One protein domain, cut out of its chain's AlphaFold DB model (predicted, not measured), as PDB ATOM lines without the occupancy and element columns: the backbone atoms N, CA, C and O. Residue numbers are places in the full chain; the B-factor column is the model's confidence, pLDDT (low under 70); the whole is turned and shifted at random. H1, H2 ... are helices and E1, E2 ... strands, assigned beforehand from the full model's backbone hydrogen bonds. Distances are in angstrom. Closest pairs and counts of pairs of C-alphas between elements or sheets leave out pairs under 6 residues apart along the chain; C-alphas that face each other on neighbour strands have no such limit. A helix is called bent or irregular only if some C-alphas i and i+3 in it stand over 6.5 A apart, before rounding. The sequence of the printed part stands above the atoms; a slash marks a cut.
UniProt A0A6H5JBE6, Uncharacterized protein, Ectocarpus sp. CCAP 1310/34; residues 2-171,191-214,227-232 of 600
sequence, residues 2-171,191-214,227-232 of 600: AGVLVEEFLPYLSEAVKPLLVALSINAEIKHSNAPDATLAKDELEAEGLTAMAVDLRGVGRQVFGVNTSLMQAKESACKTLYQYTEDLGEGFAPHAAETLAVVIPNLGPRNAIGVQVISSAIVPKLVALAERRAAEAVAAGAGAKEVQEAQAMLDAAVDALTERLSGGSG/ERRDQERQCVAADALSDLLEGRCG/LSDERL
ATOM      1  N   ALA A   2     -83.754 -70.773 -85.082       62.47
ATOM      2  CA  ALA A   2     -83.943 -69.584 -85.925       62.47
ATOM      3  C   ALA A   2     -82.639 -69.126 -86.611       62.47
ATOM      4  O   ALA A   2     -82.582 -69.189 -87.827       62.47
ATOM      5  N   GLY A   3     -81.557 -68.857 -85.871       69.06
ATOM      6  CA  GLY A   3     -80.264 -68.478 -86.472       69.06
ATOM      7  C   GLY A   3     -79.553 -69.532 -87.329       69.06
ATOM      8  O   GLY A   3     -78.540 -69.230 -87.938       69.06
ATOM      9  N   VAL A   4     -80.059 -70.770 -87.397       74.00
ATOM     10  CA  VAL A   4     -79.508 -71.811 -88.291       74.00
ATOM     11  C   VAL A   4     -80.345 -71.940 -89.561       74.00
ATOM     12  O   VAL A   4     -79.806 -72.169 -90.635       74.00
ATOM     13  N   LEU A   5     -81.667 -71.828 -89.427       77.62
ATOM     14  CA  LEU A   5     -82.619 -72.039 -90.513       77.62
ATOM     15  C   LEU A   5     -82.956 -70.744 -91.260       77.62
ATOM     16  O   LEU A   5     -83.301 -70.817 -92.432       77.62
ATOM     17  N   VAL A   6     -82.869 -69.593 -90.582       83.81
ATOM     18  CA  VAL A   6     -83.154 -68.224 -91.050       83.81
ATOM     19  C   VAL A   6     -84.385 -68.164 -91.963       83.81
ATOM     20  O   VAL A   6     -85.507 -68.078 -91.457       83.81
ATOM     21  N   GLU A   7     -84.217 -68.291 -93.283       82.44
ATOM     22  CA  GLU A   7     -85.316 -68.294 -94.257       82.44
ATOM     23  C   GLU A   7     -86.300 -69.460 -94.070       82.44
ATOM     24  O   GLU A   7     -87.514 -69.270 -94.154       82.44
ATOM     25  N   GLU A   8     -85.813 -70.661 -93.745       86.88
ATOM     26  CA  GLU A   8     -86.655 -71.846 -93.527       86.88
ATOM     27  C   GLU A   8     -87.495 -71.743 -92.242       86.88
ATOM     28  O   GLU A   8     -88.473 -72.478 -92.070       86.88
ATOM     29  N   PHE A   9     -87.141 -70.826 -91.332       90.38
ATOM     30  CA  PHE A   9     -87.883 -70.591 -90.094       90.38
ATOM     31  C   PHE A   9     -89.043 -69.599 -90.266       90.38
ATOM     32  O   PHE A   9     -90.030 -69.693 -89.531       90.38
ATOM     33  N   LEU A  10     -88.972 -68.687 -91.244       89.94
ATOM     34  CA  LEU A  10     -89.975 -67.632 -91.456       89.94
ATOM     35  C   LEU A  10     -91.428 -68.143 -91.539       89.94
ATOM     36  O   LEU A  10     -92.292 -67.521 -90.917       89.94
ATOM     37  N   PRO A  11     -91.737 -69.289 -92.189       93.00
ATOM     38  CA  PRO A  11     -93.102 -69.824 -92.219       93.00
ATOM     39  C   PRO A  11     -93.678 -70.174 -90.837       93.00
ATOM     40  O   PRO A  11     -94.896 -70.234 -90.678       93.00
ATOM     41  N   TYR A  12     -92.821 -70.416 -89.842       92.50
ATOM     42  CA  TYR A  12     -93.206 -70.792 -88.481       92.50
ATOM     43  C   TYR A  12     -93.157 -69.615 -87.499       92.50
ATOM     44  O   TYR A  12     -93.678 -69.730 -86.386       92.50
ATOM     45  N   LEU A  13     -92.559 -68.485 -87.897       93.00
ATOM     46  CA  LEU A  13     -92.287 -67.348 -87.018       93.00
ATOM     47  C   LEU A  13     -93.554 -66.827 -86.337       93.00
ATOM     48  O   LEU A  13     -93.566 -66.629 -85.123       93.00
ATOM     49  N   SER A  14     -94.650 -66.683 -87.085       93.31
ATOM     50  CA  SER A  14     -95.906 -66.173 -86.531       93.31
ATOM     51  C   SER A  14     -96.503 -67.076 -85.449       93.31
ATOM     52  O   SER A  14     -97.139 -66.570 -84.530       93.31
ATOM     53  N   GLU A  15     -96.299 -68.395 -85.512       94.25
ATOM     54  CA  GLU A  15     -96.729 -69.306 -84.440       94.25
ATOM     55  C   GLU A  15     -95.726 -69.341 -83.280       94.25
ATOM     56  O   GLU A  15     -96.130 -69.486 -82.128       94.25
ATOM     57  N   ALA A  16     -94.434 -69.155 -83.563       93.81
ATOM     58  CA  ALA A  16     -93.378 -69.122 -82.553       93.81
ATOM     59  C   ALA A  16     -93.414 -67.852 -81.683       93.81
ATOM     60  O   ALA A  16     -93.139 -67.924 -80.487       93.81
ATOM     61  N   VAL A  17     -93.782 -66.697 -82.250       94.88
ATOM     62  CA  VAL A  17     -93.826 -65.403 -81.543       94.88
ATOM     63  C   VAL A  17     -94.992 -65.324 -80.549       94.88
ATOM     64  O   VAL A  17     -94.818 -64.821 -79.440       94.88
ATOM     65  N   LYS A  18     -96.167 -65.873 -80.887       94.88
ATOM     66  CA  LYS A  18     -97.381 -65.819 -80.046       94.88
ATOM     67  C   LYS A  18     -97.164 -66.216 -78.576       94.88
ATOM     68  O   LYS A  18     -97.518 -65.418 -77.708       94.88
ATOM     69  N   PRO A  19     -96.610 -67.401 -78.241       94.69
ATOM     70  CA  PRO A  19     -96.413 -67.782 -76.843       94.69
ATOM     71  C   PRO A  19     -95.439 -66.853 -76.103       94.69
ATOM     72  O   PRO A  19     -95.605 -66.645 -74.902       94.69
ATOM     73  N   LEU A  20     -94.470 -66.253 -76.805       96.06
ATOM     74  CA  LEU A  20     -93.519 -65.300 -76.223       96.06
ATOM     75  C   LEU A  20     -94.213 -63.979 -75.866       96.06
ATOM     76  O   LEU A  20     -94.046 -63.472 -74.757       96.06
ATOM     77  N   LEU A  21     -95.058 -63.463 -76.765       95.50
ATOM     78  CA  LEU A  21     -95.860 -62.263 -76.507       95.50
ATOM     79  C   LEU A  21     -96.859 -62.478 -75.369       95.50
ATOM     80  O   LEU A  21     -97.029 -61.601 -74.520       95.50
ATOM     81  N   VAL A  22     -97.484 -63.658 -75.302       93.62
ATOM     82  CA  VAL A  22     -98.361 -64.025 -74.183       93.62
ATOM     83  C   VAL A  22     -97.577 -64.016 -72.875       93.62
ATOM     84  O   VAL A  22     -98.025 -63.381 -71.926       93.62
ATOM     85  N   ALA A  23     -96.401 -64.648 -72.824       91.50
ATOM     86  CA  ALA A  23     -95.573 -64.673 -71.620       91.50
ATOM     87  C   ALA A  23     -95.210 -63.256 -71.138       91.50
ATOM     88  O   ALA A  23     -95.366 -62.946 -69.956       91.50
ATOM     89  N   LEU A  24     -94.805 -62.367 -72.052       91.00
ATOM     90  CA  LEU A  24     -94.466 -60.979 -71.726       91.00
ATOM     91  C   LEU A  24     -95.666 -60.114 -71.320       91.00
ATOM     92  O   LEU A  24     -95.494 -59.148 -70.571       91.00
ATOM     93  N   SER A  25     -96.870 -60.465 -71.767       90.31
ATOM     94  CA  SER A  25     -98.105 -59.743 -71.440       90.31
ATOM     95  C   SER A  25     -98.633 -60.048 -70.035       90.31
ATOM     96  O   SER A  25     -99.510 -59.338 -69.539       90.31
ATOM     97  N   ILE A  26     -98.132 -61.093 -69.365       85.31
ATOM     98  CA  ILE A  26     -98.592 -61.449 -68.017       85.31
ATOM     99  C   ILE A  26     -97.968 -60.497 -66.992       85.31
ATOM    100  O   ILE A  26     -96.749 -60.364 -66.892       85.31
ATOM    101  N   ASN A  27     -98.799 -59.836 -66.189       76.69
ATOM    102  CA  ASN A  27     -98.319 -58.954 -65.126       76.69
ATOM    103  C   ASN A  27     -97.554 -59.730 -64.051       76.69
ATOM    104  O   ASN A  27     -97.958 -60.826 -63.666       76.69
ATOM    105  N   ALA A  28     -96.481 -59.128 -63.534       68.81
ATOM    106  CA  ALA A  28     -95.779 -59.659 -62.375       68.81
ATOM    107  C   ALA A  28     -96.744 -59.767 -61.185       68.81
ATOM    108  O   ALA A  28     -97.318 -58.763 -60.759       68.81
ATOM    109  N   GLU A  29     -96.942 -60.980 -60.671       69.94
ATOM    110  CA  GLU A  29     -97.768 -61.213 -59.490       69.94
ATOM    111  C   GLU A  29     -96.918 -61.022 -58.230       69.94
ATOM    112  O   GLU A  29     -95.979 -61.785 -57.976       69.94
ATOM    113  N   ILE A  30     -97.249 -59.979 -57.463       74.44
ATOM    114  CA  ILE A  30     -96.685 -59.697 -56.141       74.44
ATOM    115  C   ILE A  30     -97.847 -59.654 -55.152       74.44
ATOM    116  O   ILE A  30     -98.779 -58.863 -55.323       74.44
ATOM    117  N   LYS A  31     -97.796 -60.492 -54.116       79.31
ATOM    118  CA  LYS A  31     -98.782 -60.508 -53.029       79.31
ATOM    119  C   LYS A  31     -98.136 -60.091 -51.722       79.31
ATOM    120  O   LYS A  31     -97.022 -60.496 -51.423       79.31
ATOM    121  N   HIS A  32     -98.839 -59.293 -50.931       83.50
ATOM    122  CA  HIS A  32     -98.454 -58.962 -49.561       83.50
ATOM    123  C   HIS A  32     -99.203 -59.885 -48.596       83.50
ATOM    124  O   HIS A  32    -100.407 -60.079 -48.765       83.50
ATOM    125  N   SER A  33     -98.504 -60.459 -47.613       79.81
ATOM    126  CA  SER A  33     -99.140 -61.255 -46.557       79.81
ATOM    127  C   SER A  33     -99.433 -60.390 -45.331       79.81
ATOM    128  O   SER A  33     -98.586 -59.628 -44.863       79.81
ATOM    129  N   ASN A  34    -100.637 -60.558 -44.781       81.38
ATOM    130  CA  ASN A  34    -101.074 -59.934 -43.531       81.38
ATOM    131  C   ASN A  34    -100.889 -60.862 -42.316       81.38
ATOM    132  O   ASN A  34    -101.469 -60.608 -41.256       81.38
ATOM    133  N   ALA A  35    -100.149 -61.964 -42.464       81.81
ATOM    134  CA  ALA A  35     -99.962 -62.915 -41.380       81.81
ATOM    135  C   ALA A  35     -99.234 -62.266 -40.181       81.81
ATOM    136  O   ALA A  35     -98.384 -61.388 -40.354       81.81
ATOM    137  N   PRO A  36     -99.562 -62.685 -38.945       75.62
ATOM    138  CA  PRO A  36     -99.101 -62.016 -37.728       75.62
ATOM    139  C   PRO A  36     -97.598 -62.182 -37.457       75.62
ATOM    140  O   PRO A  36     -97.036 -61.412 -36.678       75.62
ATOM    141  N   ASP A  37     -96.946 -63.164 -38.083       83.19
ATOM    142  CA  ASP A  37     -95.497 -63.334 -38.048       83.19
ATOM    143  C   ASP A  37     -94.938 -63.793 -39.404       83.19
ATOM    144  O   ASP A  37     -95.649 -64.336 -40.252       83.19
ATOM    145  N   ALA A  38     -93.636 -63.568 -39.599       79.00
ATOM    146  CA  ALA A  38     -92.959 -63.786 -40.873       79.00
ATOM    147  C   ALA A  38     -92.874 -65.261 -41.307       79.00
ATOM    148  O   ALA A  38     -92.687 -65.524 -42.493       79.00
ATOM    149  N   THR A  39     -92.982 -66.210 -40.376       83.69
ATOM    150  CA  THR A  39     -92.938 -67.647 -40.687       83.69
ATOM    151  C   THR A  39     -94.269 -68.080 -41.281       83.69
ATOM    152  O   THR A  39     -94.297 -68.658 -42.358       83.69
ATOM    153  N   LEU A  40     -95.375 -67.693 -40.640       83.19
ATOM    154  CA  LEU A  40     -96.717 -67.949 -41.164       83.19
ATOM    155  C   LEU A  40     -96.953 -67.241 -42.500       83.19
ATOM    156  O   LEU A  40     -97.542 -67.823 -43.405       83.19
ATOM    157  N   ALA A  41     -96.448 -66.013 -42.638       82.25
ATOM    158  CA  ALA A  41     -96.516 -65.272 -43.893       82.25
ATOM    159  C   ALA A  41     -95.794 -66.003 -45.031       82.25
ATOM    160  O   ALA A  41     -96.266 -66.042 -46.165       82.25
ATOM    161  N   LYS A  42     -94.631 -66.587 -44.722       84.06
ATOM    162  CA  LYS A  42     -93.847 -67.365 -45.674       84.06
ATOM    163  C   LYS A  42     -94.591 -68.630 -46.100       84.06
ATOM    164  O   LYS A  42     -94.724 -68.854 -47.299       84.06
ATOM    165  N   ASP A  43     -95.112 -69.391 -45.143       85.62
ATOM    166  CA  ASP A  43     -95.840 -70.634 -45.417       85.62
ATOM    167  C   ASP A  43     -97.118 -70.379 -46.243       85.62
ATOM    168  O   ASP A  43     -97.421 -71.142 -47.159       85.62
ATOM    169  N   GLU A  44     -97.845 -69.287 -45.966       87.50
ATOM    170  CA  GLU A  44     -99.026 -68.854 -46.733       87.50
ATOM    171  C   GLU A  44     -98.678 -68.594 -48.206       87.50
ATOM    172  O   GLU A  44     -99.312 -69.135 -49.110       87.50
ATOM    173  N   LEU A  45     -97.641 -67.793 -48.450       85.38
ATOM    174  CA  LEU A  45     -97.241 -67.401 -49.800       85.38
ATOM    175  C   LEU A  45     -96.629 -68.574 -50.583       85.38
ATOM    176  O   LEU A  45     -96.912 -68.731 -51.770       85.38
ATOM    177  N   GLU A  46     -95.834 -69.425 -49.929       85.06
ATOM    178  CA  GLU A  46     -95.264 -70.627 -50.553       85.06
ATOM    179  C   GLU A  46     -96.341 -71.664 -50.900       85.06
ATOM    180  O   GLU A  46     -96.248 -72.313 -51.944       85.06
ATOM    181  N   ALA A  47     -97.407 -71.779 -50.096       85.19
ATOM    182  CA  ALA A  47     -98.558 -72.624 -50.417       85.19
ATOM    183  C   ALA A  47     -99.312 -72.152 -51.676       85.19
ATOM    184  O   ALA A  47     -99.892 -72.970 -52.390       85.19
ATOM    185  N   GLU A  48     -99.263 -70.853 -51.983       82.25
ATOM    186  CA  GLU A  48     -99.773 -70.281 -53.236       82.25
ATOM    187  C   GLU A  48     -98.781 -70.397 -54.412       82.25
ATOM    188  O   GLU A  48     -99.055 -69.906 -55.508       82.25
ATOM    189  N   GLY A  49     -97.632 -71.054 -54.213       80.31
ATOM    190  CA  GLY A  49     -96.588 -71.211 -55.228       80.31
ATOM    191  C   GLY A  49     -95.741 -69.955 -55.447       80.31
ATOM    192  O   GLY A  49     -95.038 -69.856 -56.454       80.31
ATOM    193  N   LEU A  50     -95.796 -68.988 -54.527       84.19
ATOM    194  CA  LEU A  50     -94.997 -67.769 -54.576       84.19
ATOM    195  C   LEU A  50     -93.709 -67.936 -53.772       84.19
ATOM    196  O   LEU A  50     -93.669 -68.573 -52.724       84.19
ATOM    197  N   THR A  51     -92.633 -67.309 -54.234       81.00
ATOM    198  CA  THR A  51     -91.398 -67.204 -53.455       81.00
ATOM    199  C   THR A  51     -91.545 -66.063 -52.454       81.00
ATOM    200  O   THR A  51     -91.618 -64.898 -52.848       81.00
ATOM    201  N   ALA A  52     -91.610 -66.398 -51.166       82.12
ATOM    202  CA  ALA A  52     -91.751 -65.428 -50.088       82.12
ATOM    203  C   ALA A  52     -90.437 -64.683 -49.798       82.12
ATOM    204  O   ALA A  52     -89.360 -65.275 -49.718       82.12
ATOM    205  N   MET A  53     -90.535 -63.376 -49.581       72.06
ATOM    206  CA  MET A  53     -89.419 -62.464 -49.352       72.06
ATOM    207  C   MET A  53     -89.769 -61.510 -48.217       72.06
ATOM    208  O   MET A  53     -90.832 -60.893 -48.227       72.06
ATOM    209  N   ALA A  54     -88.877 -61.382 -47.236       76.94
ATOM    210  CA  ALA A  54     -89.092 -60.505 -46.093       76.94
ATOM    211  C   ALA A  54     -88.314 -59.194 -46.265       76.94
ATOM    212  O   ALA A  54     -87.092 -59.205 -46.393       76.94
ATOM    213  N   VAL A  55     -89.021 -58.070 -46.221       68.38
ATOM    214  CA  VAL A  55     -88.476 -56.730 -46.446       68.38
ATOM    215  C   VAL A  55     -88.692 -55.877 -45.203       68.38
ATOM    216  O   VAL A  55     -89.818 -55.738 -44.726       68.38
ATOM    217  N   ASP A  56     -87.616 -55.289 -44.686       72.12
ATOM    218  CA  ASP A  56     -87.686 -54.323 -43.590       72.12
ATOM    219  C   ASP A  56     -87.949 -52.923 -44.152       72.12
ATOM    220  O   ASP A  56     -87.049 -52.238 -44.640       72.12
ATOM    221  N   LEU A  57     -89.208 -52.489 -44.086       61.47
ATOM    222  CA  LEU A  57     -89.625 -51.180 -44.577       61.47
ATOM    223  C   LEU A  57     -89.477 -50.128 -43.470       61.47
ATOM    224  O   LEU A  57     -90.014 -50.280 -42.363       61.47
ATOM    225  N   ARG A  58     -88.780 -49.018 -43.759       59.41
ATOM    226  CA  ARG A  58     -88.646 -47.901 -42.804       59.41
ATOM    227  C   ARG A  58     -90.025 -47.398 -42.377       59.41
ATOM    228  O   ARG A  58     -90.844 -47.029 -43.210       59.41
ATOM    229  N   GLY A  59     -90.262 -47.358 -41.067       66.75
ATOM    230  CA  GLY A  59     -91.513 -46.874 -40.473       66.75
ATOM    231  C   GLY A  59     -92.670 -47.881 -40.460       66.75
ATOM    232  O   GLY A  59     -93.648 -47.632 -39.764       66.75
ATOM    233  N   VAL A  60     -92.556 -49.014 -41.163       70.06
ATOM    234  CA  VAL A  60     -93.607 -50.051 -41.260       70.06
ATOM    235  C   VAL A  60     -93.152 -51.386 -40.643       70.06
ATOM    236  O   VAL A  60     -93.977 -52.219 -40.274       70.06
ATOM    237  N   GLY A  61     -91.843 -51.574 -40.453       72.06
ATOM    238  CA  GLY A  61     -91.267 -52.798 -39.897       72.06
ATOM    239  C   GLY A  61     -91.147 -53.911 -40.939       72.06
ATOM    240  O   GLY A  61     -91.246 -53.666 -42.142       72.06
ATOM    241  N   ARG A  62     -90.908 -55.138 -40.469       76.56
ATOM    242  CA  ARG A  62     -90.713 -56.311 -41.325       76.56
ATOM    243  C   ARG A  62     -92.028 -56.729 -41.980       76.56
ATOM    244  O   ARG A  62     -92.973 -57.077 -41.282       76.56
ATOM    245  N   GLN A  63     -92.068 -56.719 -43.304       78.94
ATOM    246  CA  GLN A  63     -93.200 -57.151 -44.127       78.94
ATOM    247  C   GLN A  63     -92.788 -58.354 -44.977       78.94
ATOM    248  O   GLN A  63     -91.606 -58.506 -45.286       78.94
ATOM    249  N   VAL A  64     -93.733 -59.214 -45.361       80.19
ATOM    250  CA  VAL A  64     -93.448 -60.382 -46.211       80.19
ATOM    251  C   VAL A  64     -94.294 -60.323 -47.478       80.19
ATOM    252  O   VAL A  64     -95.508 -60.126 -47.426       80.19
ATOM    253  N   PHE A  65     -93.631 -60.493 -48.618       81.31
ATOM    254  CA  PHE A  65     -94.226 -60.461 -49.948       81.31
ATOM    255  C   PHE A  65     -93.951 -61.769 -50.684       81.31
ATOM    256  O   PHE A  65     -92.867 -62.325 -50.556       81.31
ATOM    257  N   GLY A  66     -94.906 -62.260 -51.466       79.31
ATOM    258  CA  GLY A  66     -94.736 -63.403 -52.355       79.31
ATOM    259  C   GLY A  66     -94.586 -62.929 -53.790       79.31
ATOM    260  O   GLY A  66     -95.393 -62.130 -54.259       79.31
ATOM    261  N   VAL A  67     -93.569 -63.434 -54.482       77.38
ATOM    262  CA  VAL A  67     -93.284 -63.115 -55.884       77.38
ATOM    263  C   VAL A  67     -93.310 -64.391 -56.715       77.38
ATOM    264  O   VAL A  67     -92.712 -65.399 -56.336       77.38
ATOM    265  N   ASN A  68     -93.956 -64.351 -57.880       81.00
ATOM    266  CA  ASN A  68     -93.925 -65.467 -58.823       81.00
ATOM    267  C   ASN A  68     -92.607 -65.471 -59.627       81.00
ATOM    268  O   ASN A  68     -92.504 -64.882 -60.704       81.00
ATOM    269  N   THR A  69     -91.580 -66.127 -59.086       77.25
ATOM    270  CA  THR A  69     -90.239 -66.245 -59.697       77.25
ATOM    271  C   THR A  69     -90.255 -66.951 -61.044       77.25
ATOM    272  O   THR A  69     -89.587 -66.509 -61.977       77.25
ATOM    273  N   SER A  70     -91.053 -68.012 -61.168       82.62
ATOM    274  CA  SER A  70     -91.181 -68.782 -62.408       82.62
ATOM    275  C   SER A  70     -91.737 -67.919 -63.541       82.62
ATOM    276  O   SER A  70     -91.240 -67.972 -64.664       82.62
ATOM    277  N   LEU A  71     -92.718 -67.061 -63.237       81.50
ATOM    278  CA  LEU A  71     -93.244 -66.091 -64.193       81.50
ATOM    279  C   LEU A  71     -92.169 -65.081 -64.619       81.50
ATOM    280  O   LEU A  71     -92.034 -64.805 -65.807       81.50
ATOM    281  N   MET A  72     -91.388 -64.541 -63.678       78.62
ATOM    282  CA  MET A  72     -90.328 -63.573 -63.997       78.62
ATOM    283  C   MET A  72     -89.255 -64.175 -64.907       78.62
ATOM    284  O   MET A  72     -88.886 -63.559 -65.905       78.62
ATOM    285  N   GLN A  73     -88.822 -65.405 -64.624       83.38
ATOM    286  CA  GLN A  73     -87.871 -66.133 -65.468       83.38
ATOM    287  C   GLN A  73     -88.446 -66.436 -66.855       83.38
ATOM    288  O   GLN A  73     -87.746 -66.302 -67.858       83.38
ATOM    289  N   ALA A  74     -89.730 -66.800 -66.938       88.31
ATOM    290  CA  ALA A  74     -90.404 -67.016 -68.215       88.31
ATOM    291  C   ALA A  74     -90.460 -65.731 -69.055       88.31
ATOM    292  O   ALA A  74     -90.202 -65.782 -70.257       88.31
ATOM    293  N   LYS A  75     -90.731 -64.573 -68.434       89.44
ATOM    294  CA  LYS A  75     -90.692 -63.265 -69.110       89.44
ATOM    295  C   LYS A  75     -89.297 -62.934 -69.621       89.44
ATOM    296  O   LYS A  75     -89.151 -62.537 -70.772       89.44
ATOM    297  N   GLU A  76     -88.279 -63.126 -68.790       88.81
ATOM    298  CA  GLU A  76     -86.892 -62.876 -69.177       88.81
ATOM    299  C   GLU A  76     -86.478 -63.766 -70.356       88.81
ATOM    300  O   GLU A  76     -85.982 -63.267 -71.363       88.81
ATOM    301  N   SER A  77     -86.761 -65.069 -70.283       92.31
ATOM    302  CA  SER A  77     -86.484 -66.018 -71.367       92.31
ATOM    303  C   SER A  77     -87.250 -65.677 -72.650       92.31
ATOM    304  O   SER A  77     -86.673 -65.741 -73.739       92.31
ATOM    305  N   ALA A  78     -88.514 -65.258 -72.541       94.75
ATOM    306  CA  ALA A  78     -89.308 -64.831 -73.686       94.75
ATOM    307  C   ALA A  78     -88.732 -63.569 -74.345       94.75
ATOM    308  O   ALA A  78     -88.589 -63.540 -75.568       94.75
ATOM    309  N   CYS A  79     -88.331 -62.569 -73.552       93.25
ATOM    310  CA  CYS A  79     -87.714 -61.344 -74.065       93.25
ATOM    311  C   CYS A  79     -86.373 -61.632 -74.754       93.25
ATOM    312  O   CYS A  79     -86.166 -61.190 -75.880       93.25
ATOM    313  N   LYS A  80     -85.503 -62.456 -74.143       93.75
ATOM    314  CA  LYS A  80     -84.233 -62.899 -74.757       93.75
ATOM    315  C   LYS A  80     -84.460 -63.613 -76.085       93.75
ATOM    316  O   LYS A  80     -83.723 -63.392 -77.037       93.75
ATOM    317  N   THR A  81     -85.484 -64.460 -76.152       95.44
ATOM    318  CA  THR A  81     -85.806 -65.198 -77.380       95.44
ATOM    319  C   THR A  81     -86.269 -64.253 -78.486       95.44
ATOM    320  O   THR A  81     -85.829 -64.391 -79.621       95.44
ATOM    321  N   LEU A  82     -87.113 -63.266 -78.161       95.75
ATOM    322  CA  LEU A  82     -87.529 -62.238 -79.118       95.75
ATOM    323  C   LEU A  82     -86.347 -61.378 -79.574       95.75
ATOM    324  O   LEU A  82     -86.218 -61.132 -80.768       95.75
ATOM    325  N   TYR A  83     -85.465 -60.985 -78.652       93.94
ATOM    326  CA  TYR A  83     -84.236 -60.265 -78.980       93.94
ATOM    327  C   TYR A  83     -83.383 -61.073 -79.966       93.94
ATOM    328  O   TYR A  83     -83.016 -60.576 -81.028       93.94
ATOM    329  N   GLN A  84     -83.160 -62.360 -79.689       92.31
ATOM    330  CA  GLN A  84     -82.409 -63.221 -80.599       92.31
ATOM    331  C   GLN A  84     -83.100 -63.385 -81.961       92.31
ATOM    332  O   GLN A  84     -82.424 -63.419 -82.979       92.31
ATOM    333  N   TYR A  85     -84.435 -63.451 -82.018       94.44
ATOM    334  CA  TYR A  85     -85.153 -63.479 -83.296       94.44
ATOM    335  C   TYR A  85     -84.966 -62.193 -84.100       94.44
ATOM    336  O   TYR A  85     -84.877 -62.274 -85.323       94.44
ATOM    337  N   THR A  86     -84.882 -61.029 -83.447       91.75
ATOM    338  CA  THR A  86     -84.590 -59.778 -84.162       91.75
ATOM    339  C   THR A  86     -83.175 -59.756 -84.745       91.75
ATOM    340  O   THR A  86     -83.008 -59.253 -85.853       91.75
ATOM    341  N   GLU A  87     -82.195 -60.351 -84.054       88.19
ATOM    342  CA  GLU A  87     -80.813 -60.486 -84.544       88.19
ATOM    343  C   GLU A  87     -80.706 -61.506 -85.684       88.19
ATOM    344  O   GLU A  87     -80.199 -61.200 -86.758       88.19
ATOM    345  N   ASP A  88     -81.223 -62.717 -85.462       89.38
ATOM    346  CA  ASP A  88     -81.050 -63.858 -86.364       89.38
ATOM    347  C   ASP A  88     -81.802 -63.695 -87.690       89.38
ATOM    348  O   ASP A  88     -81.368 -64.213 -88.718       89.38
ATOM    349  N   LEU A  89     -82.980 -63.064 -87.661       89.88
ATOM    350  CA  LEU A  89     -83.890 -63.013 -88.812       89.88
ATOM    351  C   LEU A  89     -83.863 -61.666 -89.536       89.88
ATOM    352  O   LEU A  89     -84.400 -61.574 -90.642       89.88
ATOM    353  N   GLY A  90     -83.294 -60.628 -88.916       88.50
ATOM    354  CA  GLY A  90     -83.245 -59.275 -89.463       88.50
ATOM    355  C   GLY A  90     -84.598 -58.818 -90.018       88.50
ATOM    356  O   GLY A  90     -85.623 -58.856 -89.330       88.50
ATOM    357  N   GLU A  91     -84.615 -58.415 -91.290       89.00
ATOM    358  CA  GLU A  91     -85.805 -57.933 -92.009       89.00
ATOM    359  C   GLU A  91     -86.974 -58.929 -92.008       89.00
ATOM    360  O   GLU A  91     -88.137 -58.515 -91.993       89.00
ATOM    361  N   GLY A  92     -86.701 -60.235 -91.911       90.31
ATOM    362  CA  GLY A  92     -87.730 -61.270 -91.802       90.31
ATOM    363  C   GLY A  92     -88.623 -61.130 -90.561       90.31
ATOM    364  O   GLY A  92     -89.772 -61.574 -90.578       90.31
ATOM    365  N   PHE A  93     -88.144 -60.468 -89.499       95.12
ATOM    366  CA  PHE A  93     -88.929 -60.196 -88.290       95.12
ATOM    367  C   PHE A  93     -89.798 -58.927 -88.390       95.12
ATOM    368  O   PHE A  93     -90.716 -58.745 -87.588       95.12
ATOM    369  N   ALA A  94     -89.575 -58.057 -89.383       92.88
ATOM    370  CA  ALA A  94     -90.255 -56.762 -89.505       92.88
ATOM    371  C   ALA A  94     -91.802 -56.813 -89.438       92.88
ATOM    372  O   ALA A  94     -92.390 -55.903 -88.845       92.88
ATOM    373  N   PRO A  95     -92.504 -57.846 -89.956       93.56
ATOM    374  CA  PRO A  95     -93.960 -57.959 -89.809       93.56
ATOM    375  C   PRO A  95     -94.452 -58.066 -88.357       93.56
ATOM    376  O   PRO A  95     -95.593 -57.707 -88.078       93.56
ATOM    377  N   HIS A  96     -93.608 -58.539 -87.435       95.94
ATOM    378  CA  HIS A  96     -93.936 -58.711 -86.015       95.94
ATOM    379  C   HIS A  96     -93.448 -57.552 -85.135       95.94
ATOM    380  O   HIS A  96     -93.716 -57.544 -83.929       95.94
ATOM    381  N   ALA A  97     -92.755 -56.560 -85.707       96.69
ATOM    382  CA  ALA A  97     -92.075 -55.526 -84.934       96.69
ATOM    383  C   ALA A  97     -93.046 -54.656 -84.115       96.69
ATOM    384  O   ALA A  97     -92.816 -54.432 -82.927       96.69
ATOM    385  N   ALA A  98     -94.158 -54.221 -84.716       96.69
ATOM    386  CA  ALA A  98     -95.116 -53.333 -84.057       96.69
ATOM    387  C   ALA A  98     -95.868 -54.021 -82.902       96.69
ATOM    388  O   ALA A  98     -95.993 -53.460 -81.814       96.69
ATOM    389  N   GLU A  99     -96.326 -55.262 -83.114       96.62
ATOM    390  CA  GLU A  99     -96.989 -56.070 -82.080       96.62
ATOM    391  C   GLU A  99     -96.029 -56.382 -80.925       96.62
ATOM    392  O   GLU A  99     -96.382 -56.227 -79.755       96.62
ATOM    393  N   THR A 100     -94.786 -56.749 -81.253       97.62
ATOM    394  CA  THR A 100     -93.745 -57.016 -80.255       97.62
ATOM    395  C   THR A 100     -93.446 -55.770 -79.428       97.62
ATOM    396  O   THR A 100     -93.440 -55.847 -78.201       97.62
ATOM    397  N   LEU A 101     -93.279 -54.602 -80.061       98.00
ATOM    398  CA  LEU A 101     -92.994 -53.353 -79.350       98.00
ATOM    399  C   LEU A 101     -94.115 -52.981 -78.369       98.00
ATOM    400  O   LEU A 101     -93.835 -52.589 -77.235       98.00
ATOM    401  N   ALA A 102     -95.377 -53.156 -78.769       96.75
ATOM    402  CA  ALA A 102     -96.530 -52.874 -77.914       96.75
ATOM    403  C   ALA A 102     -96.534 -53.711 -76.619       96.75
ATOM    404  O   ALA A 102     -96.977 -53.232 -75.575       96.75
ATOM    405  N   VAL A 103     -96.012 -54.940 -76.673       95.69
ATOM    406  CA  VAL A 103     -95.877 -55.836 -75.513       95.69
ATOM    407  C   VAL A 103     -94.589 -55.564 -74.726       95.69
ATOM    408  O   VAL A 103     -94.570 -55.702 -73.501       95.69
ATOM    409  N   VAL A 104     -93.513 -55.147 -75.393       95.50
ATOM    410  CA  VAL A 104     -92.222 -54.841 -74.759       95.50
ATOM    411  C   VAL A 104     -92.273 -53.541 -73.949       95.50
ATOM    412  O   VAL A 104     -91.756 -53.515 -72.835       95.50
ATOM    413  N   ILE A 105     -92.932 -52.481 -74.433       94.81
ATOM    414  CA  ILE A 105     -92.964 -51.171 -73.748       94.81
ATOM    415  C   ILE A 105     -93.420 -51.269 -72.273       94.81
ATOM    416  O   ILE A 105     -92.725 -50.744 -71.401       94.81
ATOM    417  N   PRO A 106     -94.520 -51.969 -71.925       92.06
ATOM    418  CA  PRO A 106     -94.920 -52.159 -70.527       92.06
ATOM    419  C   PRO A 106     -93.874 -52.878 -69.661       92.06
ATOM    420  O   PRO A 106     -93.862 -52.715 -68.436       92.06
ATOM    421  N   ASN A 107     -92.993 -53.673 -70.277       90.75
ATOM    422  CA  ASN A 107     -91.950 -54.425 -69.587       90.75
ATOM    423  C   ASN A 107     -90.738 -53.567 -69.180       90.75
ATOM    424  O   ASN A 107     -90.009 -53.960 -68.272       90.75
ATOM    425  N   LEU A 108     -90.615 -52.349 -69.725       89.00
ATOM    426  CA  LEU A 108     -89.662 -51.320 -69.278       89.00
ATOM    427  C   LEU A 108     -89.988 -50.778 -67.875       89.00
ATOM    428  O   LEU A 108     -89.170 -50.122 -67.235       89.00
ATOM    429  N   GLY A 109     -91.222 -50.985 -67.401       80.31
ATOM    430  CA  GLY A 109     -91.698 -50.435 -66.137       80.31
ATOM    431  C   GLY A 109     -91.053 -51.081 -64.898       80.31
ATOM    432  O   GLY A 109     -90.727 -52.269 -64.916       80.31
ATOM    433  N   PRO A 110     -91.003 -50.356 -63.761       72.06
ATOM    434  CA  PRO A 110     -90.332 -50.780 -62.525       72.06
ATOM    435  C   PRO A 110     -90.963 -52.006 -61.847       72.06
ATOM    436  O   PRO A 110     -90.456 -52.481 -60.838       72.06
ATOM    437  N   ARG A 111     -92.090 -52.504 -62.368       71.88
ATOM    438  CA  ARG A 111     -92.784 -53.692 -61.856       71.88
ATOM    439  C   ARG A 111     -92.157 -55.004 -62.324       71.88
ATOM    440  O   ARG A 111     -92.486 -56.043 -61.764       71.88
ATOM    441  N   ASN A 112     -91.294 -54.974 -63.336       77.88
ATOM    442  CA  ASN A 112     -90.628 -56.169 -63.856       77.88
ATOM    443  C   ASN A 112     -89.229 -56.315 -63.258       77.88
ATOM    444  O   ASN A 112     -88.675 -55.348 -62.744       77.88
ATOM    445  N   ALA A 113     -88.657 -57.516 -63.325       77.69
ATOM    446  CA  ALA A 113     -87.277 -57.742 -62.903       77.69
ATOM    447  C   ALA A 113     -86.293 -56.904 -63.739       77.69
ATOM    448  O   ALA A 113     -86.558 -56.621 -64.908       77.69
ATOM    449  N   ILE A 114     -85.148 -56.542 -63.158       79.44
ATOM    450  CA  ILE A 114     -84.132 -55.698 -63.813       79.44
ATOM    451  C   ILE A 114     -83.672 -56.312 -65.133       79.44
ATOM    452  O   ILE A 114     -83.720 -55.629 -66.147       79.44
ATOM    453  N   GLY A 115     -83.371 -57.614 -65.155       82.12
ATOM    454  CA  GLY A 115     -83.003 -58.307 -66.392       82.12
ATOM    455  C   GLY A 115     -84.065 -58.175 -67.491       82.12
ATOM    456  O   GLY A 115     -83.734 -57.928 -68.645       82.12
ATOM    457  N   VAL A 116     -85.357 -58.236 -67.138       87.31
ATOM    458  CA  VAL A 116     -86.449 -58.004 -68.099       87.31
ATOM    459  C   VAL A 116     -86.443 -56.560 -68.595       87.31
ATOM    460  O   VAL A 116     -86.620 -56.352 -69.791       87.31
ATOM    461  N   GLN A 117     -86.235 -55.577 -67.716       88.25
ATOM    462  CA  GLN A 117     -86.179 -54.159 -68.091       88.25
ATOM    463  C   GLN A 117     -84.994 -53.876 -69.022       88.25
ATOM    464  O   GLN A 117     -85.199 -53.284 -70.073       88.25
ATOM    465  N   VAL A 118     -83.796 -54.362 -68.683       87.88
ATOM    466  CA  VAL A 118     -82.563 -54.212 -69.476       87.88
ATOM    467  C   VAL A 118     -82.751 -54.771 -70.887       87.88
ATOM    468  O   VAL A 118     -82.573 -54.060 -71.872       87.88
ATOM    469  N   ILE A 119     -83.222 -56.015 -71.008       91.31
ATOM    470  CA  ILE A 119     -83.410 -56.658 -72.320       91.31
ATOM    471  C   ILE A 119     -84.556 -56.002 -73.099       91.31
ATOM    472  O   ILE A 119     -84.484 -55.866 -74.320       91.31
ATOM    473  N   SER A 120     -85.604 -55.551 -72.400       94.44
ATOM    474  CA  SER A 120     -86.696 -54.796 -73.021       94.44
ATOM    475  C   SER A 120     -86.212 -53.446 -73.555       94.44
ATOM    476  O   SER A 120     -86.642 -53.043 -74.628       94.44
ATOM    477  N   SER A 121     -85.312 -52.753 -72.855       94.19
ATOM    478  CA  SER A 121     -84.704 -51.513 -73.349       94.19
ATOM    479  C   SER A 121     -83.836 -51.785 -74.578       94.19
ATOM    480  O   SER A 121     -83.979 -51.085 -75.573       94.19
ATOM    481  N   ALA A 122     -83.028 -52.850 -74.563       92.31
ATOM    482  CA  ALA A 122     -82.132 -53.202 -75.668       92.31
ATOM    483  C   ALA A 122     -82.858 -53.660 -76.953       92.31
ATOM    484  O   ALA A 122     -82.366 -53.439 -78.058       92.31
ATOM    485  N   ILE A 123     -84.032 -54.302 -76.852       95.56
ATOM    486  CA  ILE A 123     -84.789 -54.738 -78.043       95.56
ATOM    487  C   ILE A 123     -85.569 -53.587 -78.706       95.56
ATOM    488  O   ILE A 123     -85.844 -53.636 -79.905       95.56
ATOM    489  N   VAL A 124     -85.935 -52.540 -77.956       97.62
ATOM    490  CA  VAL A 124     -86.772 -51.432 -78.454       97.62
ATOM    491  C   VAL A 124     -86.177 -50.744 -79.697       97.62
ATOM    492  O   VAL A 124     -86.901 -50.651 -80.696       97.62
ATOM    493  N   PRO A 125     -84.896 -50.317 -79.715       96.62
ATOM    494  CA  PRO A 125     -84.296 -49.682 -80.888       96.62
ATOM    495  C   PRO A 125     -84.292 -50.590 -82.116       96.62
ATOM    496  O   PRO A 125     -84.616 -50.148 -83.218       96.62
ATOM    497  N   LYS A 126     -84.025 -51.888 -81.921       95.31
ATOM    498  CA  LYS A 126     -84.003 -52.886 -83.001       95.31
ATOM    499  C   LYS A 126     -85.366 -53.025 -83.674       95.31
ATOM    500  O   LYS A 126     -85.451 -53.046 -84.902       95.31
ATOM    501  N   LEU A 127     -86.444 -53.057 -82.890       97.88
ATOM    502  CA  LEU A 127     -87.811 -53.126 -83.418       97.88
ATOM    503  C   LEU A 127     -88.173 -51.874 -84.229       97.88
ATOM    504  O   LEU A 127     -88.782 -51.992 -85.293       97.88
ATOM    505  N   VAL A 128     -87.778 -50.685 -83.760       97.56
ATOM    506  CA  VAL A 128     -87.995 -49.424 -84.489       97.56
ATOM    507  C   VAL A 128     -87.178 -49.393 -85.784       97.56
ATOM    508  O   VAL A 128     -87.725 -49.053 -86.831       97.56
ATOM    509  N   ALA A 129     -85.913 -49.824 -85.756       94.94
ATOM    510  CA  ALA A 129     -85.055 -49.894 -86.939       94.94
ATOM    511  C   ALA A 129     -85.587 -50.872 -88.005       94.94
ATOM    512  O   ALA A 129     -85.516 -50.592 -89.203       94.94
ATOM    513  N   LEU A 130     -86.165 -52.010 -87.598       95.25
ATOM    514  CA  LEU A 130     -86.845 -52.933 -88.516       95.25
ATOM    515  C   LEU A 130     -88.065 -52.289 -89.186       95.25
ATOM    516  O   LEU A 130     -88.242 -52.414 -90.399       95.25
ATOM    517  N   ALA A 131     -88.892 -51.579 -88.414       95.81
ATOM    518  CA  ALA A 131     -90.052 -50.873 -88.950       95.81
ATOM    519  C   ALA A 131     -89.645 -49.740 -89.906       95.81
ATOM    520  O   ALA A 131     -90.265 -49.562 -90.954       95.81
ATOM    521  N   GLU A 132     -88.576 -49.011 -89.582       94.56
ATOM    522  CA  GLU A 132     -88.029 -47.953 -90.427       94.56
ATOM    523  C   GLU A 132     -87.499 -48.483 -91.761       94.56
ATOM    524  O   GLU A 132     -87.839 -47.922 -92.802       94.56
ATOM    525  N   ARG A 133     -86.709 -49.567 -91.758       93.06
ATOM    526  CA  ARG A 133     -86.194 -50.181 -92.995       93.06
ATOM    527  C   ARG A 133     -87.330 -50.610 -93.918       93.06
ATOM    528  O   ARG A 133     -87.381 -50.178 -95.069       93.06
ATOM    529  N   ARG A 134     -88.324 -51.318 -93.370       93.44
ATOM    530  CA  ARG A 134     -89.548 -51.695 -94.094       93.44
ATOM    531  C   ARG A 134     -90.288 -50.476 -94.656       93.44
ATOM    532  O   ARG A 134     -90.789 -50.517 -95.781       93.44
ATOM    533  N   ALA A 135     -90.375 -49.387 -93.895       94.50
ATOM    534  CA  ALA A 135     -90.984 -48.147 -94.365       94.50
ATOM    535  C   ALA A 135     -90.167 -47.495 -95.493       94.50
ATOM    536  O   ALA A 135     -90.743 -47.057 -96.488       94.50
ATOM    537  N   ALA A 136     -88.838 -47.468 -95.381       92.88
ATOM    538  CA  ALA A 136     -87.940 -46.913 -96.389       92.88
ATOM    539  C   ALA A 136     -87.998 -47.689 -97.715       92.88
ATOM    540  O   ALA A 136     -88.033 -47.072 -98.784       92.88
ATOM    541  N   GLU A 137     -88.078 -49.017 -97.665       92.56
ATOM    542  CA  GLU A 137     -88.293 -49.871 -98.840       92.56
ATOM    543  C   GLU A 137     -89.649 -49.616 -99.498       92.56
ATOM    544  O   GLU A 137     -89.728 -49.443-100.716       92.56
ATOM    545  N   ALA A 138     -90.719 -49.531 -98.701       92.62
ATOM    546  CA  ALA A 138     -92.053 -49.248 -99.217       92.62
ATOM    547  C   ALA A 138     -92.111 -47.872 -99.905       92.62
ATOM    548  O   ALA A 138     -92.693 -47.751-100.986       92.62
ATOM    549  N   VAL A 139     -91.451 -46.862 -99.321       92.88
ATOM    550  CA  VAL A 139     -91.277 -45.527 -99.918       92.88
ATOM    551  C   VAL A 139     -90.487 -45.599-101.224       92.88
ATOM    552  O   VAL A 139     -90.905 -45.007-102.220       92.88
ATOM    553  N   ALA A 140     -89.388 -46.355-101.263       91.31
ATOM    554  CA  ALA A 140     -88.602 -46.554-102.480       91.31
ATOM    555  C   ALA A 140     -89.406 -47.252-103.596       91.31
ATOM    556  O   ALA A 140     -89.208 -46.953-104.774       91.31
ATOM    557  N   ALA A 141     -90.355 -48.121-103.235       92.44
ATOM    558  CA  ALA A 141     -91.279 -48.782-104.155       92.44
ATOM    559  C   ALA A 141     -92.475 -47.905-104.597       92.44
ATOM    560  O   ALA A 141     -93.331 -48.368-105.354       92.44
ATOM    561  N   GLY A 142     -92.563 -46.646-104.151       88.69
ATOM    562  CA  GLY A 142     -93.651 -45.724-104.503       88.69
ATOM    563  C   GLY A 142     -94.953 -45.928-103.712       88.69
ATOM    564  O   GLY A 142     -95.987 -45.374-104.087       88.69
ATOM    565  N   ALA A 143     -94.910 -46.705-102.626       83.75
ATOM    566  CA  ALA A 143     -95.966 -46.854-101.622       83.75
ATOM    567  C   ALA A 143     -95.428 -46.374-100.251       83.75
ATOM    568  O   ALA A 143     -94.532 -45.542-100.218       83.75
ATOM    569  N   GLY A 144     -95.960 -46.813 -99.105       89.44
ATOM    570  CA  GLY A 144     -95.257 -46.630 -97.820       89.44
ATOM    571  C   GLY A 144     -95.814 -45.599 -96.836       89.44
ATOM    572  O   GLY A 144     -95.317 -45.515 -95.721       89.44
ATOM    573  N   ALA A 145     -96.850 -44.823 -97.177       93.81
ATOM    574  CA  ALA A 145     -97.392 -43.819 -96.245       93.81
ATOM    575  C   ALA A 145     -97.889 -44.436 -94.920       93.81
ATOM    576  O   ALA A 145     -97.736 -43.834 -93.858       93.81
ATOM    577  N   LYS A 146     -98.461 -45.645 -94.978       95.00
ATOM    578  CA  LYS A 146     -98.933 -46.374 -93.796       95.00
ATOM    579  C   LYS A 146     -97.762 -46.935 -92.990       95.00
ATOM    580  O   LYS A 146     -97.765 -46.831 -91.770       95.00
ATOM    581  N   GLU A 147     -96.771 -47.502 -93.668       95.75
ATOM    582  CA  GLU A 147     -95.562 -48.063 -93.068       95.75
ATOM    583  C   GLU A 147     -94.745 -46.976 -92.356       95.75
ATOM    584  O   GLU A 147     -94.323 -47.178 -91.222       95.75
ATOM    585  N   VAL A 148     -94.607 -45.793 -92.964       96.50
ATOM    586  CA  VAL A 148     -93.978 -44.624 -92.330       96.50
ATOM    587  C   VAL A 148     -94.771 -44.174 -91.105       96.50
ATOM    588  O   VAL A 148     -94.179 -43.886 -90.071       96.50
ATOM    589  N   GLN A 149     -96.106 -44.139 -91.182       96.88
ATOM    590  CA  GLN A 149     -96.943 -43.772 -90.037       96.88
ATOM    591  C   GLN A 149     -96.807 -44.771 -88.874       96.88
ATOM    592  O   GLN A 149     -96.744 -44.354 -87.719       96.88
ATOM    593  N   GLU A 150     -96.753 -46.074 -89.167       96.94
ATOM    594  CA  GLU A 150     -96.536 -47.137 -88.179       96.94
ATOM    595  C   GLU A 150     -95.149 -47.010 -87.534       96.94
ATOM    596  O   GLU A 150     -95.054 -46.939 -86.309       96.94
ATOM    597  N   ALA A 151     -94.090 -46.869 -88.338       97.19
ATOM    598  CA  ALA A 151     -92.724 -46.684 -87.851       97.19
ATOM    599  C   ALA A 151     -92.565 -45.393 -87.024       97.19
ATOM    600  O   ALA A 151     -91.908 -45.400 -85.982       97.19
ATOM    601  N   GLN A 152     -93.212 -44.295 -87.430       97.75
ATOM    602  CA  GLN A 152     -93.211 -43.038 -86.678       97.75
ATOM    603  C   GLN A 152     -93.920 -43.190 -85.327       97.75
ATOM    604  O   GLN A 152     -93.416 -42.710 -84.315       97.75
ATOM    605  N   ALA A 153     -95.066 -43.878 -85.287       98.06
ATOM    606  CA  ALA A 153     -95.774 -44.145 -84.036       98.06
ATOM    607  C   ALA A 153     -94.954 -45.044 -83.093       98.06
ATOM    608  O   ALA A 153     -94.972 -44.838 -81.879       98.06
ATOM    609  N   MET A 154     -94.214 -46.009 -83.647       98.44
ATOM    610  CA  MET A 154     -93.286 -46.846 -82.885       98.44
ATOM    611  C   MET A 154     -92.142 -46.023 -82.282       98.44
ATOM    612  O   MET A 154     -91.884 -46.156 -81.087       98.44
ATOM    613  N   LEU A 155     -91.501 -45.146 -83.066       98.19
ATOM    614  CA  LEU A 155     -90.455 -44.239 -82.577       98.19
ATOM    615  C   LEU A 155     -90.973 -43.341 -81.448       98.19
ATOM    616  O   LEU A 155     -90.357 -43.256 -80.389       98.19
ATOM    617  N   ASP A 156     -92.120 -42.704 -81.670       97.94
ATOM    618  CA  ASP A 156     -92.758 -41.816 -80.704       97.94
ATOM    619  C   ASP A 156     -93.015 -42.525 -79.366       97.94
ATOM    620  O   ASP A 156     -92.624 -42.025 -78.310       97.94
ATOM    621  N   ALA A 157     -93.621 -43.717 -79.411       97.94
ATOM    622  CA  ALA A 157     -93.926 -44.506 -78.221       97.94
ATOM    623  C   ALA A 157     -92.658 -45.003 -77.506       97.94
ATOM    624  O   ALA A 157     -92.600 -44.987 -76.275       97.94
ATOM    625  N   ALA A 158     -91.643 -45.422 -78.264       97.94
ATOM    626  CA  ALA A 158     -90.366 -45.884 -77.733       97.94
ATOM    627  C   ALA A 158     -89.617 -44.766 -76.992       97.94
ATOM    628  O   ALA A 158     -89.223 -44.946 -75.837       97.94
ATOM    629  N   VAL A 159     -89.475 -43.595 -77.623       97.62
ATOM    630  CA  VAL A 159     -88.792 -42.439 -77.027       97.62
ATOM    631  C   VAL A 159     -89.526 -41.950 -75.783       97.62
ATOM    632  O   VAL A 159     -88.881 -41.679 -74.766       97.62
ATOM    633  N   ASP A 160     -90.860 -41.865 -75.825       96.00
ATOM    634  CA  ASP A 160     -91.656 -41.453 -74.666       96.00
ATOM    635  C   ASP A 160     -91.461 -42.416 -73.488       96.00
ATOM    636  O   ASP A 160     -91.175 -41.973 -72.370       96.00
ATOM    637  N   ALA A 161     -91.548 -43.725 -73.743       95.12
ATOM    638  CA  ALA A 161     -91.402 -44.747 -72.715       95.12
ATOM    639  C   ALA A 161     -90.006 -44.735 -72.073       95.12
ATOM    640  O   ALA A 161     -89.903 -44.706 -70.843       95.12
ATOM    641  N   LEU A 162     -88.939 -44.706 -72.880       95.44
ATOM    642  CA  LEU A 162     -87.554 -44.689 -72.393       95.44
ATOM    643  C   LEU A 162     -87.214 -43.380 -71.665       95.44
ATOM    644  O   LEU A 162     -86.614 -43.412 -70.591       95.44
ATOM    645  N   THR A 163     -87.682 -42.233 -72.166       94.50
ATOM    646  CA  THR A 163     -87.479 -40.927 -71.507       94.50
ATOM    647  C   THR A 163     -88.142 -40.879 -70.123       94.50
ATOM    648  O   THR A 163     -87.590 -40.329 -69.164       94.50
ATOM    649  N   GLU A 164     -89.326 -41.479 -69.982       89.94
ATOM    650  CA  GLU A 164     -89.986 -41.618 -68.682       89.94
ATOM    651  C   GLU A 164     -89.250 -42.567 -67.734       89.94
ATOM    652  O   GLU A 164     -89.285 -42.360 -66.517       89.94
ATOM    653  N   ARG A 165     -88.588 -43.604 -68.265       85.81
ATOM    654  CA  ARG A 165     -87.776 -44.519 -67.453       85.81
ATOM    655  C   ARG A 165     -86.504 -43.849 -66.948       85.81
ATOM    656  O   ARG A 165     -86.225 -43.965 -65.757       85.81
ATOM    657  N   LEU A 166     -85.813 -43.083 -67.797       84.12
ATOM    658  CA  LEU A 166     -84.640 -42.291 -67.407       84.12
ATOM    659  C   LEU A 166     -84.926 -41.380 -66.212       84.12
ATOM    660  O   LEU A 166     -84.169 -41.341 -65.244       84.12
ATOM    661  N   SER A 167     -86.062 -40.681 -66.263       71.69
ATOM    662  CA  SER A 167     -86.456 -39.690 -65.256       71.69
ATOM    663  C   SER A 167     -86.875 -40.306 -63.912       71.69
ATOM    664  O   SER A 167     -87.335 -39.572 -63.038       71.69
ATOM    665  N   GLY A 168     -86.758 -41.631 -63.744       63.91
ATOM    666  CA  GLY A 168     -87.131 -42.326 -62.518       63.91
ATOM    667  C   GLY A 168     -88.595 -42.083 -62.180       63.91
ATOM    668  O   GLY A 168     -88.877 -41.494 -61.144       63.91
ATOM    669  N   GLY A 169     -89.497 -42.459 -63.103       49.56
ATOM    670  CA  GLY A 169     -90.958 -42.316 -63.029       49.56
ATOM    671  C   GLY A 169     -91.477 -41.685 -61.736       49.56
ATOM    672  O   GLY A 169     -91.657 -42.382 -60.739       49.56
ATOM    673  N   SER A 170     -91.711 -40.369 -61.767       35.09
ATOM    674  CA  SER A 170     -92.268 -39.600 -60.652       35.09
ATOM    675  C   SER A 170     -93.683 -40.094 -60.337       35.09
ATOM    676  O   SER A 170     -94.683 -39.626 -60.873       35.09
ATOM    677  N   GLY A 171     -93.752 -41.110 -59.491       34.53
ATOM    678  CA  GLY A 171     -94.962 -41.636 -58.900       34.53
ATOM    679  C   GLY A 171     -94.605 -42.061 -57.489       34.53
ATOM    680  O   GLY A 171     -93.781 -42.954 -57.301       34.53
ATOM    681  N   GLU A 191     -78.159 -48.479 -55.537       62.62
ATOM    682  CA  GLU A 191     -77.687 -47.397 -56.403       62.62
ATOM    683  C   GLU A 191     -77.136 -47.941 -57.730       62.62
ATOM    684  O   GLU A 191     -77.474 -47.409 -58.783       62.62
ATOM    685  N   ARG A 192     -76.426 -49.080 -57.695       64.88
ATOM    686  CA  ARG A 192     -75.904 -49.767 -58.894       64.88
ATOM    687  C   ARG A 192     -77.008 -50.219 -59.839       64.88
ATOM    688  O   ARG A 192     -76.960 -50.008 -61.041       64.88
ATOM    689  N   ARG A 193     -78.074 -50.779 -59.272       65.31
ATOM    690  CA  ARG A 193     -79.231 -51.246 -60.041       65.31
ATOM    691  C   ARG A 193     -79.994 -50.112 -60.709       65.31
ATOM    692  O   ARG A 193     -80.638 -50.326 -61.732       65.31
ATOM    693  N   ASP A 194     -80.026 -48.933 -60.100       71.38
ATOM    694  CA  ASP A 194     -80.664 -47.759 -60.699       71.38
ATOM    695  C   ASP A 194     -79.813 -47.205 -61.843       71.38
ATOM    696  O   ASP A 194     -80.359 -46.875 -62.896       71.38
ATOM    697  N   GLN A 195     -78.496 -47.197 -61.657       78.62
ATOM    698  CA  GLN A 195     -77.502 -46.833 -62.659       78.62
ATOM    699  C   GLN A 195     -77.538 -47.747 -63.886       78.62
ATOM    700  O   GLN A 195     -77.715 -47.231 -64.983       78.62
ATOM    701  N   GLU A 196     -77.498 -49.073 -63.721       81.88
ATOM    702  CA  GLU A 196     -77.577 -50.034 -64.837       81.88
ATOM    703  C   GLU A 196     -78.833 -49.791 -65.692       81.88
ATOM    704  O   GLU A 196     -78.781 -49.696 -66.917       81.88
ATOM    705  N   ARG A 197     -79.991 -49.590 -65.048       84.44
ATOM    706  CA  ARG A 197     -81.247 -49.323 -65.766       84.44
ATOM    707  C   ARG A 197     -81.242 -47.988 -66.499       84.44
ATOM    708  O   ARG A 197     -81.839 -47.885 -67.569       84.44
ATOM    709  N   GLN A 198     -80.651 -46.958 -65.897       89.25
ATOM    710  CA  GLN A 198     -80.528 -45.645 -66.526       89.25
ATOM    711  C   GLN A 198     -79.542 -45.679 -67.693       89.25
ATOM    712  O   GLN A 198     -79.837 -45.064 -68.713       89.25
ATOM    713  N   CYS A 199     -78.450 -46.433 -67.559       90.00
ATOM    714  CA  CYS A 199     -77.420 -46.618 -68.573       90.00
ATOM    715  C   CYS A 199     -78.029 -47.247 -69.829       90.00
ATOM    716  O   CYS A 199     -78.148 -46.590 -70.858       90.00
ATOM    717  N   VAL A 200     -78.643 -48.425 -69.684       90.94
ATOM    718  CA  VAL A 200     -79.263 -49.140 -70.812       90.94
ATOM    719  C   VAL A 200     -80.417 -48.343 -71.440       90.94
ATOM    720  O   VAL A 200     -80.664 -48.427 -72.641       90.94
ATOM    721  N   ALA A 201     -81.159 -47.556 -70.654       93.25
ATOM    722  CA  ALA A 201     -82.190 -46.678 -71.206       93.25
ATOM    723  C   ALA A 201     -81.599 -45.493 -71.993       93.25
ATOM    724  O   ALA A 201     -82.202 -45.077 -72.984       93.25
ATOM    725  N   ALA A 202     -80.460 -44.946 -71.561       95.00
ATOM    726  CA  ALA A 202     -79.735 -43.902 -72.277       95.00
ATOM    727  C   ALA A 202     -79.106 -44.451 -73.567       95.00
ATOM    728  O   ALA A 202     -79.268 -43.814 -74.605       95.00
ATOM    729  N   ASP A 203     -78.529 -45.656 -73.539       94.62
ATOM    730  CA  ASP A 203     -78.016 -46.350 -74.730       94.62
ATOM    731  C   ASP A 203     -79.127 -46.614 -75.746       94.62
ATOM    732  O   ASP A 203     -79.031 -46.228 -76.908       94.62
ATOM    733  N   ALA A 204     -80.253 -47.172 -75.291       95.88
ATOM    734  CA  ALA A 204     -81.400 -47.408 -76.162       95.88
ATOM    735  C   ALA A 204     -81.945 -46.101 -76.767       95.88
ATOM    736  O   ALA A 204     -82.432 -46.082 -77.898       95.88
ATOM    737  N   LEU A 205     -81.877 -44.986 -76.032       96.94
ATOM    738  CA  LEU A 205     -82.193 -43.678 -76.597       96.94
ATOM    739  C   LEU A 205     -81.137 -43.234 -77.608       96.94
ATOM    740  O   LEU A 205     -81.530 -42.725 -78.650       96.94
ATOM    741  N   SER A 206     -79.847 -43.445 -77.353       95.38
ATOM    742  CA  SER A 206     -78.774 -43.160 -78.311       95.38
ATOM    743  C   SER A 206     -79.040 -43.833 -79.664       95.38
ATOM    744  O   SER A 206     -79.180 -43.135 -80.672       95.38
ATOM    745  N   ASP A 207     -79.294 -45.145 -79.661       94.44
ATOM    746  CA  ASP A 207     -79.608 -45.938 -80.859       94.44
ATOM    747  C   ASP A 207     -80.864 -45.443 -81.599       94.44
ATOM    748  O   ASP A 207     -80.956 -45.464 -82.832       94.44
ATOM    749  N   LEU A 208     -81.883 -44.998 -80.854       95.19
ATOM    750  CA  LEU A 208     -83.100 -44.428 -81.439       95.19
ATOM    751  C   LEU A 208     -82.860 -43.042 -82.041       95.19
ATOM    752  O   LEU A 208     -83.503 -42.685 -83.028       95.19
ATOM    753  N   LEU A 209     -81.980 -42.239 -81.455       93.88
ATOM    754  CA  LEU A 209     -81.743 -40.856 -81.860       93.88
ATOM    755  C   LEU A 209     -80.785 -40.757 -83.053       93.88
ATOM    756  O   LEU A 209     -80.914 -39.812 -83.846       93.88
ATOM    757  N   GLU A 210     -79.884 -41.729 -83.212       91.12
ATOM    758  CA  GLU A 210     -78.968 -41.833 -84.348       91.12
ATOM    759  C   GLU A 210     -79.733 -41.763 -85.681       91.12
ATOM    760  O   GLU A 210     -80.722 -42.459 -85.906       91.12
ATOM    761  N   GLY A 211     -79.329 -40.841 -86.562       84.62
ATOM    762  CA  GLY A 211     -79.950 -40.634 -87.878       84.62
ATOM    763  C   GLY A 211     -81.367 -40.025 -87.883       84.62
ATOM    764  O   GLY A 211     -81.809 -39.531 -88.923       84.62
ATOM    765  N   ARG A 212     -82.072 -39.975 -86.741       91.00
ATOM    766  CA  ARG A 212     -83.495 -39.558 -86.639       91.00
ATOM    767  C   ARG A 212     -83.707 -38.154 -86.073       91.00
ATOM    768  O   ARG A 212     -84.832 -37.645 -86.044       91.00
ATOM    769  N   CYS A 213     -82.631 -37.493 -85.652       87.00
ATOM    770  CA  CYS A 213     -82.658 -36.123 -85.134       87.00
ATOM    771  C   CYS A 213     -82.542 -35.032 -86.213       87.00
ATOM    772  O   CYS A 213     -82.648 -33.854 -85.879       87.00
ATOM    773  N   GLY A 214     -82.314 -35.381 -87.482       79.94
ATOM    774  CA  GLY A 214     -81.989 -34.418 -88.539       79.94
ATOM    775  C   GLY A 214     -82.546 -34.764 -89.920       79.94
ATOM    776  O   GLY A 214     -83.359 -35.667 -90.093       79.94
ATOM    777  N   LEU A 227     -87.625 -37.569 -84.909       95.25
ATOM    778  CA  LEU A 227     -87.951 -37.085 -83.575       95.25
ATOM    779  C   LEU A 227     -88.693 -35.738 -83.660       95.25
ATOM    780  O   LEU A 227     -88.342 -34.881 -84.472       95.25
ATOM    781  N   SER A 228     -89.693 -35.510 -82.808       94.81
ATOM    782  CA  SER A 228     -90.337 -34.194 -82.685       94.81
ATOM    783  C   SER A 228     -89.545 -33.260 -81.760       94.81
ATOM    784  O   SER A 228     -88.828 -33.717 -80.872       94.81
ATOM    785  N   ASP A 229     -89.697 -31.945 -81.928       93.88
ATOM    786  CA  ASP A 229     -89.001 -30.960 -81.084       93.88
ATOM    787  C   ASP A 229     -89.451 -31.037 -79.611       93.88
ATOM    788  O   ASP A 229     -88.650 -30.844 -78.697       93.88
ATOM    789  N   GLU A 230     -90.721 -31.379 -79.370       95.12
ATOM    790  CA  GLU A 230     -91.260 -31.602 -78.023       95.12
ATOM    791  C   GLU A 230     -90.572 -32.786 -77.332       95.12
ATOM    792  O   GLU A 230     -90.103 -32.656 -76.198       95.12
ATOM    793  N   ARG A 231     -90.471 -33.929 -78.025       96.19
ATOM    794  CA  ARG A 231     -89.802 -35.119 -77.486       96.19
ATOM    795  C   ARG A 231     -88.319 -34.877 -77.299       96.19
ATOM    796  O   ARG A 231     -87.806 -35.209 -76.242       96.19
ATOM    797  N   LEU A 232     -87.668 -34.210 -78.250       95.69
ATOM    798  CA  LEU A 232     -86.275 -33.794 -78.118       95.69
ATOM    799  C   LEU A 232     -86.041 -33.015 -76.820       95.69
ATOM    800  O   LEU A 232     -85.151 -33.364 -76.046       95.69
TER     801      LEU A 232
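This is residues 2 to 171, 191 to 214 and 227 to 232 of the 600 residues of an uncharacterized protein of Ectocarpus sp. CCAP 1310/34 (UniProt A0A6H5JBE6). A small head, the three-stranded sheet E1 E3 E2 with H2 packed on one face, sits at one end of a long body of mostly aligned helices. In the body H3b, H4b, H5 and H6 make a bundle, up and down, each running against the one before; H1 packs on H3a and H3b. The printed part has 200 residues with seven named helices and three named strands, in the order H1 E1 H2 E2 E3 H3 H4 H5 H6 H7; it is mostly helix, and the sheet is antiparallel. It is only just loose, close to compact, with a radius of gyration of the C-alphas of 19.9 A, and elongated, spanning 69 by 42 by 25 A.

E1 is residues 30 to 33, E2 residues 51 to 57, E3 residues 61 to 67, 19.1 A long, and H2 residues 38 to 47. H3, residues 69 to 108, and H4, residues 114 to 140, were each assigned as one helix by hydrogen bonds but are bent: C-alphas 88 and 91 are 9.5 A apart, 122 and 125 6.7 A. Their arms are H3a, 69 to 88, 28.3 A; H3b, 91 to 108; H4a, 114 to 122; and H4b, 125 to 140. H1, residues 2 to 25, begins at C-alpha 2 (-83.943, -69.584, -85.925). H1 and H3b are irregular, with C-alphas 4 and 7 9.0 A apart and 95 and 98 7.5 A apart. H5 is residues 145 to 166, 31.6 A, H6 residues 191 to 209, 26.6 A, and H7 residues 229 to 232, ending at C-alpha 232 (-86.275, -33.794, -78.118).

Inner strand E3 pairs with E1 (N 31 to O 66, 2.9 A) and, as a hairpin, with E2 (N 53 to O 65, 2.7 A). H2 is on the sheet in two layers, a helix on one face, at a height of 8.2 A; E1, H2 and E2 form a split strand-helix-strand unit, E3 between the strands, with a right-handed crossover. H3a touches H1 (C-alphas of Asp 88 and Gly 3, 4.7 A) and H4a (Glu 76 and Val 116, 5.0 A). H5, the hub, touches H4b at 20 degrees, a shallow tilt, opposite ways, as a helical hairpin (Ala 135 and Glu 147, 4.8 A), and H6 (Leu 166 and Gln 198, 5.4 A). H7 only just touches H5, with 3 pairs of C-alphas within 8 A. Every O i to N i+4 pair is within hydrogen-bond range in H2, H3a, H4a, H4b, H5 and H6, but 9 of 20 in H1 and 6 of 14 in H3b, with 13 of 21 and 10 of 15 O i to N i+3 pairs; H7 is too short for O i to N i+4.

The farthest C-alphas, of Pro 36 and Gly 142, are 68.9 A apart. The printed part has two cuts: between residues 171 and 191, with 19 residues not printed, the C-alphas are 18.4 A apart, and between residues 214 and 227, with 12 residues not printed, the C-alphas are 8.2 A apart; of the links that are printed whole, each is tight. Mean pLDDT of the printed part is 86.8, with 15 residues under 70, among them 168 to 171 and 191 to 193.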